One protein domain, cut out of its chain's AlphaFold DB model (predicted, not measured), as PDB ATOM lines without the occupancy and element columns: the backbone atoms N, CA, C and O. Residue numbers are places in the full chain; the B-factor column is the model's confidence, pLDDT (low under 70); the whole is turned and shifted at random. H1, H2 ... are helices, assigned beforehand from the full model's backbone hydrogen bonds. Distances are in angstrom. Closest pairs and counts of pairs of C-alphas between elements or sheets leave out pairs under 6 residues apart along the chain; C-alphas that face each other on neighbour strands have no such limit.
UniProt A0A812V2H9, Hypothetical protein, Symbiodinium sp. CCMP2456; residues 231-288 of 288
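Overview. This is residues 231 to 288 of the 288 residues of the protein "Hypothetical protein" of Symbiodinium sp. CCMP2456 (UniProt A0A812V2H9). H2, the longest helix, and H3 make an open V, a loose helical hairpin joined near one end, with the free residues 279 to 288 sticking out at the tip of H3. Short H1 folds back beside the first part of H2. The printed part has 58 residues with three named helices, H1, H2, H3, and no named strand: all helix, loose, radius of gyration of the C-alphas 13.1 A, spans 35 by 28 by 19 A.

Along the chain. H2, residues 243 to 262, is 28.5 A long from C-alpha 243 at (94.539, 380.928, 26.394). H3, residues 272 to 286, is 21.6 A long and ends at (89.814, 398.971, 12.601). H1 is residues 231 to 238, 10.5 A.

Arrangement. H2 touches H3 with residues 253 to 260 alone, and H3 touches H2 with Leu 272 alone; the closest C-alphas, of Leu 256 and Leu 272, are 4.8 A apart. This hairpin has a steep tilt of 44 degrees, opposite ways. H1 and H2 are close but not clearly touching, closest at the C-alphas of Leu 236 and Cys 246, 7.0 A. H1 and H3 are apart. Every O i to N i+4 pair is within hydrogen-bond range in H1, H2 and H3.

Size, cuts and confidence. The farthest C-alphas, of Asn 262 and Arg 288, are 37.8 A apart. The printed part has no cut and no long link. Of its residues, 23 have pLDDT under 70, among them 231 to 240 and 282 to 288.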
ATOM      1  N   ASP A 231     109.606 387.978  21.013       60.47
ATOM      2  CA  ASP A 231     108.764 389.117  20.659       60.47
ATOM      3  C   ASP A 231     107.326 388.678  20.304       60.47
ATOM      4  O   ASP A 231     106.363 389.351  20.661       60.47
ATOM      5  N   GLU A 232     107.154 387.521  19.651       60.78
ATOM      6  CA  GLU A 232     105.832 386.958  19.328       60.78
ATOM      7  C   GLU A 232     105.111 386.419  20.573       60.78
ATOM      8  O   GLU A 232     103.890 386.546  20.683       60.78
ATOM      9  N   GLU A 233     105.843 385.831  21.525       67.62
ATOM     10  CA  GLU A 233     105.254 385.407  22.800       67.62
ATOM     11  C   GLU A 233     104.850 386.595  23.680       67.62
ATOM     12  O   GLU A 233     103.788 386.545  24.302       67.62
ATOM     13  N   GLU A 234     105.648 387.665  23.711       65.81
ATOM     14  CA  GLU A 234     105.320 388.894  24.443       65.81
ATOM     15  C   GLU A 234     104.090 389.587  23.838       65.81
ATOM     16  O   GLU A 234     103.173 389.961  24.567       65.81
ATOM     17  N   LEU A 235     103.989 389.633  22.504       64.50
ATOM     18  CA  LEU A 235     102.817 390.170  21.810       64.50
ATOM     19  C   LEU A 235     101.536 389.394  22.160       64.50
ATOM     20  O   LEU A 235     100.499 389.996  22.443       64.50
ATOM     21  N   LEU A 236     101.608 388.058  22.172       61.47
ATOM     22  CA  LEU A 236     100.492 387.194  22.568       61.47
ATOM     23  C   LEU A 236     100.130 387.326  24.052       61.47
ATOM     24  O   LEU A 236      98.987 387.051  24.405       61.47
ATOM     25  N   ALA A 237     101.075 387.705  24.912       64.12
ATOM     26  CA  ALA A 237     100.822 387.947  26.330       64.12
ATOM     27  C   ALA A 237     100.183 389.327  26.587       64.12
ATOM     28  O   ALA A 237      99.347 389.459  27.483       64.12
ATOM     29  N   ASP A 238     100.546 390.341  25.797       65.31
ATOM     30  CA  ASP A 238      99.989 391.697  25.885       65.31
ATOM     31  C   ASP A 238      98.551 391.770  25.357       65.31
ATOM     32  O   ASP A 238      97.669 392.429  25.929       65.31
ATOM     33  N   LEU A 239      98.289 391.029  24.282       55.66
ATOM     34  CA  LEU A 239      96.950 390.688  23.835       55.66
ATOM     35  C   LEU A 239      96.304 389.837  24.938       55.66
ATOM     36  O   LEU A 239      96.617 388.666  25.076       55.66
ATOM     37  N   HIS A 240      95.395 390.416  25.737       63.28
ATOM     38  CA  HIS A 240      94.606 389.718  26.773       63.28
ATOM     39  C   HIS A 240      93.598 388.728  26.153       63.28
ATOM     40  O   HIS A 240      92.389 388.766  26.400       63.28
ATOM     41  N   VAL A 241      94.092 387.876  25.270       72.06
ATOM     42  CA  VAL A 241      93.365 386.889  24.505       72.06
ATOM     43  C   VAL A 241      93.275 385.637  25.378       72.06
ATOM     44  O   VAL A 241      94.270 385.237  25.982       72.06
ATOM     45  N   PRO A 242      92.087 385.022  25.505       73.19
ATOM     46  CA  PRO A 242      91.943 383.783  26.260       73.19
ATOM     47  C   PRO A 242      92.925 382.710  25.770       73.19
ATOM     48  O   PRO A 242      93.102 382.553  24.562       73.19
ATOM     49  N   ASP A 243      93.505 381.937  26.693       72.94
ATOM     50  CA  ASP A 243      94.539 380.928  26.394       72.94
ATOM     51  C   ASP A 243      94.150 379.957  25.269       72.94
ATOM     52  O   ASP A 243      95.002 379.519  24.494       72.94
ATOM     53  N   ASP A 244      92.862 379.627  25.165       63.81
ATOM     54  CA  ASP A 244      92.337 378.741  24.127       63.81
ATOM     55  C   ASP A 244      92.404 379.383  22.735       63.81
ATOM     56  O   ASP A 244      92.822 378.737  21.782       63.81
ATOM     57  N   VAL A 245      92.119 380.682  22.627       70.56
ATOM     58  CA  VAL A 245      92.232 381.423  21.361       70.56
ATOM     59  C   VAL A 245      93.703 381.587  20.967       70.56
ATOM     60  O   VAL A 245      94.050 381.434  19.800       70.56
ATOM     61  N   CYS A 246      94.599 381.815  21.934       70.94
ATOM     62  CA  CYS A 246      96.042 381.816  21.677       70.94
ATOM     63  C   CYS A 246      96.536 380.456  21.164       70.94
ATOM     64  O   CYS A 246      97.406 380.403  20.296       70.94
ATOM     65  N   ARG A 247      95.996 379.348  21.688       77.06
ATOM     66  CA  ARG A 247      96.312 377.997  21.205       77.06
ATOM     67  C   ARG A 247      95.857 377.809  19.758       77.06
ATOM     68  O   ARG A 247      96.674 377.408  18.934       77.06
ATOM     69  N   ASP A 248      94.618 378.178  19.449       75.25
ATOM     70  CA  ASP A 248      94.047 378.038  18.107       75.25
ATOM     71  C   ASP A 248      94.814 378.877  17.071       75.25
ATOM     72  O   ASP A 248      95.125 378.399  15.978       75.25
ATOM     73  N   ILE A 249      95.213 380.103  17.435       76.25
ATOM     74  CA  ILE A 249      96.049 380.960  16.581       76.25
ATOM     75  C   ILE A 249      97.409 380.305  16.321       76.25
ATOM     76  O   ILE A 249      97.867 380.280  15.179       76.25
ATOM     77  N   ARG A 250      98.053 379.726  17.344       78.12
ATOM     78  CA  ARG A 250      99.338 379.030  17.162       78.12
ATOM     79  C   ARG A 250      99.221 377.829  16.230       78.12
ATOM     80  O   ARG A 250     100.092 377.643  15.383       78.12
ATOM     81  N   ASP A 251      98.176 377.023  16.371       77.94
ATOM     82  CA  ASP A 251      97.994 375.829  15.541       77.94
ATOM     83  C   ASP A 251      97.659 376.189  14.085       77.94
ATOM     84  O   ASP A 251      98.179 375.570  13.151       77.94
ATOM     85  N   MET A 252      96.899 377.264  13.870       81.44
ATOM     86  CA  MET A 252      96.673 377.828  12.538       81.44
ATOM     87  C   MET A 252      97.977 378.339  11.904       81.44
ATOM     88  O   MET A 252      98.284 377.976  10.769       81.44
ATOM     89  N   LEU A 253      98.780 379.129  12.629       78.56
ATOM     90  CA  LEU A 253     100.061 379.646  12.125       78.56
ATOM     91  C   LEU A 253     101.041 378.520  11.776       78.56
ATOM     92  O   LEU A 253     101.734 378.595  10.760       78.56
ATOM     93  N   ARG A 254     101.067 377.446  12.574       77.81
ATOM     94  CA  ARG A 254     101.851 376.241  12.268       77.81
ATOM     95  C   ARG A 254     101.406 375.600  10.965       77.81
ATOM     96  O   ARG A 254     102.249 375.338  10.117       77.81
ATOM     97  N   THR A 255     100.101 375.405  10.795       78.81
ATOM     98  CA  THR A 255      99.522 374.801   9.589       78.81
ATOM     99  C   THR A 255      99.896 375.605   8.339       78.81
ATOM    100  O   THR A 255     100.393 375.048   7.363       78.81
ATOM    101  N   LEU A 256      99.768 376.934   8.395       77.31
ATOM    102  CA  LEU A 256     100.144 377.825   7.292       77.31
ATOM    103  C   LEU A 256     101.650 377.796   6.993       77.31
ATOM    104  O   LEU A 256     102.056 377.818   5.828       77.31
ATOM    105  N   ASN A 257     102.493 377.725   8.027       77.00
ATOM    106  CA  ASN A 257     103.938 377.591   7.851       77.00
ATOM    107  C   ASN A 257     104.302 376.248   7.203       77.00
ATOM    108  O   ASN A 257     105.129 376.210   6.297       77.00
ATOM    109  N   THR A 258     103.651 375.158   7.616       78.69
ATOM    110  CA  THR A 258     103.822 373.835   7.010       78.69
ATOM    111  C   THR A 258     103.438 373.855   5.534       78.69
ATOM    112  O   THR A 258     104.259 373.459   4.711       78.69
ATOM    113  N   HIS A 259     102.276 374.414   5.175       79.81
ATOM    114  CA  HIS A 259     101.873 374.556   3.770       79.81
ATOM    115  C   HIS A 259     102.898 375.359   2.953       79.81
ATOM    116  O   HIS A 259     103.225 374.987   1.828       79.81
ATOM    117  N   THR A 260     103.449 376.431   3.538       76.94
ATOM    118  CA  THR A 260     104.452 377.287   2.882       76.94
ATOM    119  C   THR A 260     105.776 376.551   2.660       76.94
ATOM    120  O   THR A 260     106.391 376.691   1.607       76.94
ATOM    121  N   MET A 261     106.235 375.776   3.647       79.12
ATOM    122  CA  MET A 261     107.529 375.083   3.592       79.12
ATOM    123  C   MET A 261     107.489 373.810   2.744       79.12
ATOM    124  O   MET A 261     108.487 373.472   2.111       79.12
ATOM    125  N   ASN A 262     106.352 373.113   2.732       81.06
ATOM    126  CA  ASN A 262     106.174 371.861   2.000       81.06
ATOM    127  C   ASN A 262     105.666 372.057   0.562       81.06
ATOM    128  O   ASN A 262     105.608 371.075  -0.175       81.06
ATOM    129  N   ASP A 263     105.319 373.289   0.167       73.12
ATOM    130  CA  ASP A 263     104.760 373.623  -1.153       73.12
ATOM    131  C   ASP A 263     103.586 372.693  -1.518       73.12
ATOM    132  O   ASP A 263     103.540 372.094  -2.592       73.12
ATOM    133  N   GLU A 264     102.640 372.529  -0.580       72.44
ATOM    134  CA  GLU A 264     101.536 371.551  -0.678       72.44
ATOM    135  C   GLU A 264     100.502 371.885  -1.769       72.44
ATOM    136  O   GLU A 264      99.474 371.224  -1.878       72.44
ATOM    137  N   GLY A 265     100.790 372.875  -2.612       62.91
ATOM    138  CA  GLY A 265     100.006 373.214  -3.786       62.91
ATOM    139  C   GLY A 265      99.010 374.362  -3.571       62.91
ATOM    140  O   GLY A 265      98.706 374.762  -2.445       62.91
ATOM    141  N   PRO A 266      98.490 374.927  -4.676       61.72
ATOM    142  CA  PRO A 266      97.608 376.099  -4.682       61.72
ATOM    143  C   PRO A 266      96.223 375.854  -4.057       61.72
ATOM    144  O   PRO A 266      95.451 376.799  -3.861       61.72
ATOM    145  N   GLU A 267      95.866 374.599  -3.779       61.75
ATOM    146  CA  GLU A 267      94.684 374.225  -3.003       61.75
ATOM    147  C   GLU A 267      94.731 374.779  -1.572       61.75
ATOM    148  O   GLU A 267      93.692 375.187  -1.042       61.75
ATOM    149  N   TYR A 268      95.925 374.907  -0.993       65.38
ATOM    150  CA  TYR A 268      96.155 375.577   0.280       65.38
ATOM    151  C   TYR A 268      96.389 377.052   0.010       65.38
ATOM    152  O   TYR A 268      97.505 377.557  -0.009       65.38
ATOM    153  N   ARG A 269      95.275 377.730  -0.273       62.06
ATOM    154  CA  ARG A 269      95.248 379.059  -0.888       62.06
ATOM    155  C   ARG A 269      96.064 380.131  -0.182       62.06
ATOM    156  O   ARG A 269      96.361 381.107  -0.858       62.06
ATOM    157  N   TRP A 270      96.346 379.987   1.113       70.06
ATOM    158  CA  TRP A 270      97.080 380.979   1.894       70.06
ATOM    159  C   TRP A 270      98.357 380.384   2.482       70.06
ATOM    160  O   TRP A 270      98.310 379.436   3.269       70.06
ATOM    161  N   GLY A 271      99.489 380.988   2.130       74.81
ATOM    162  CA  GLY A 271     100.742 380.835   2.864       74.81
ATOM    163  C   GLY A 271     100.766 381.687   4.140       74.81
ATOM    164  O   GLY A 271      99.940 382.581   4.333       74.81
ATOM    165  N   LEU A 272     101.749 381.448   5.012       74.56
ATOM    166  CA  LEU A 272     101.913 382.203   6.265       74.56
ATOM    167  C   LEU A 272     102.034 383.716   6.018       74.56
ATOM    168  O   LEU A 272     101.416 384.513   6.721       74.56
ATOM    169  N   LEU A 273     102.812 384.109   5.005       74.31
ATOM    170  CA  LEU A 273     103.043 385.517   4.667       74.31
ATOM    171  C   LEU A 273     101.766 386.217   4.183       74.31
ATOM    172  O   LEU A 273     101.500 387.344   4.588       74.31
ATOM    173  N   GLU A 274     100.959 385.535   3.372       74.81
ATOM    174  CA  GLU A 274      99.702 386.077   2.843       74.81
ATOM    175  C   GLU A 274      98.662 386.260   3.956       74.81
ATOM    176  O   GLU A 274      97.930 387.251   3.974       74.81
ATOM    177  N   TRP A 275      98.627 385.338   4.926       80.25
ATOM    178  CA  TRP A 275      97.767 385.467   6.100       80.25
ATOM    179  C   TRP A 275      98.173 386.653   6.984       80.25
ATOM    180  O   TRP A 275      97.310 387.425   7.402       80.25
ATOM    181  N   LEU A 276      99.475 386.832   7.239       76.25
ATOM    182  CA  LEU A 276      99.982 387.954   8.039       76.25
ATOM    183  C   LEU A 276      99.694 389.309   7.376       76.25
ATOM    184  O   LEU A 276      99.261 390.235   8.059       76.25
ATOM    185  N   GLU A 277      99.860 389.416   6.054       76.69
ATOM    186  CA  GLU A 277      99.544 390.639   5.299       76.69
ATOM    187  C   GLU A 277      98.045 390.979   5.357       76.69
ATOM    188  O   GLU A 277      97.662 392.139   5.564       76.69
ATOM    189  N   ALA A 278      97.175 389.971   5.229       73.50
ATOM    190  CA  ALA A 278      95.732 390.149   5.360       73.50
ATOM    191  C   ALA A 278      95.332 390.570   6.785       73.50
ATOM    192  O   ALA A 278      94.485 391.453   6.952       73.50
ATOM    193  N   TRP A 279      95.959 389.976   7.806       77.81
ATOM    194  CA  TRP A 279      95.740 390.324   9.209       77.81
ATOM    195  C   TRP A 279      96.148 391.769   9.507       77.81
ATOM    196  O   TRP A 279      95.348 392.538  10.040       77.81
ATOM    197  N   GLU A 280      97.359 392.168   9.115       75.31
ATOM    198  CA  GLU A 280      97.861 393.532   9.303       75.31
ATOM    199  C   GLU A 280      96.959 394.555   8.601       75.31
ATOM    200  O   GLU A 280      96.548 395.553   9.201       75.31
ATOM    201  N   THR A 281      96.562 394.263   7.359       75.38
ATOM    202  CA  THR A 281      95.616 395.096   6.609       75.38
ATOM    203  C   THR A 281      94.287 395.225   7.354       75.38
ATOM    204  O   THR A 281      93.772 396.337   7.483       75.38
ATOM    205  N   GLY A 282      93.739 394.126   7.878       66.88
ATOM    206  CA  GLY A 282      92.498 394.130   8.654       66.88
ATOM    207  C   GLY A 282      92.591 394.985   9.920       66.88
ATOM    208  O   GLY A 282      91.707 395.805  10.173       66.88
ATOM    209  N   CYS A 283      93.684 394.865  10.674       68.81
ATOM    210  CA  CYS A 283      93.917 395.648  11.889       68.81
ATOM    211  C   CYS A 283      94.013 397.155  11.608       68.81
ATOM    212  O   CYS A 283      93.381 397.947  12.302       68.81
ATOM    213  N   ILE A 284      94.716 397.563  10.544       68.69
ATOM    214  CA  ILE A 284      94.847 398.982  10.152       68.69
ATOM    215  C   ILE A 284      93.483 399.626   9.854       68.69
ATOM    216  O   ILE A 284      93.295 400.823  10.081       68.69
ATOM    217  N   HIS A 285      92.525 398.857   9.331       52.88
ATOM    218  CA  HIS A 285      91.191 399.366   9.008       52.88
ATOM    219  C   HIS A 285      90.282 399.517  10.236       52.88
ATOM    220  O   HIS A 285      89.305 400.253  10.148       52.88
ATOM    221  N   MET A 286      90.600 398.873  11.364       46.00
ATOM    222  CA  MET A 286      89.814 398.971  12.601       46.00
ATOM    223  C   MET A 286      90.180 400.182  13.474       46.00
ATOM    224  O   MET A 286      89.373 400.600  14.298       46.00
ATOM    225  N   ASP A 287      91.364 400.768  13.277       46.75
ATOM    226  CA  ASP A 287      91.843 401.940  14.029       46.75
ATOM    227  C   ASP A 287      91.334 403.296  13.482       46.75
ATOM    228  O   ASP A 287      91.749 404.358  13.958       46.75
ATOM    229  N   ARG A 288      90.450 403.297  12.474       44.00
ATOM    230  CA  ARG A 288      89.840 404.505  11.882       44.00
ATOM    231  C   ARG A 288      88.359 404.622  12.205       44.00
ATOM    232  O   ARG A 288      87.931 405.777  12.438       44.00
TER     233      ARG A 288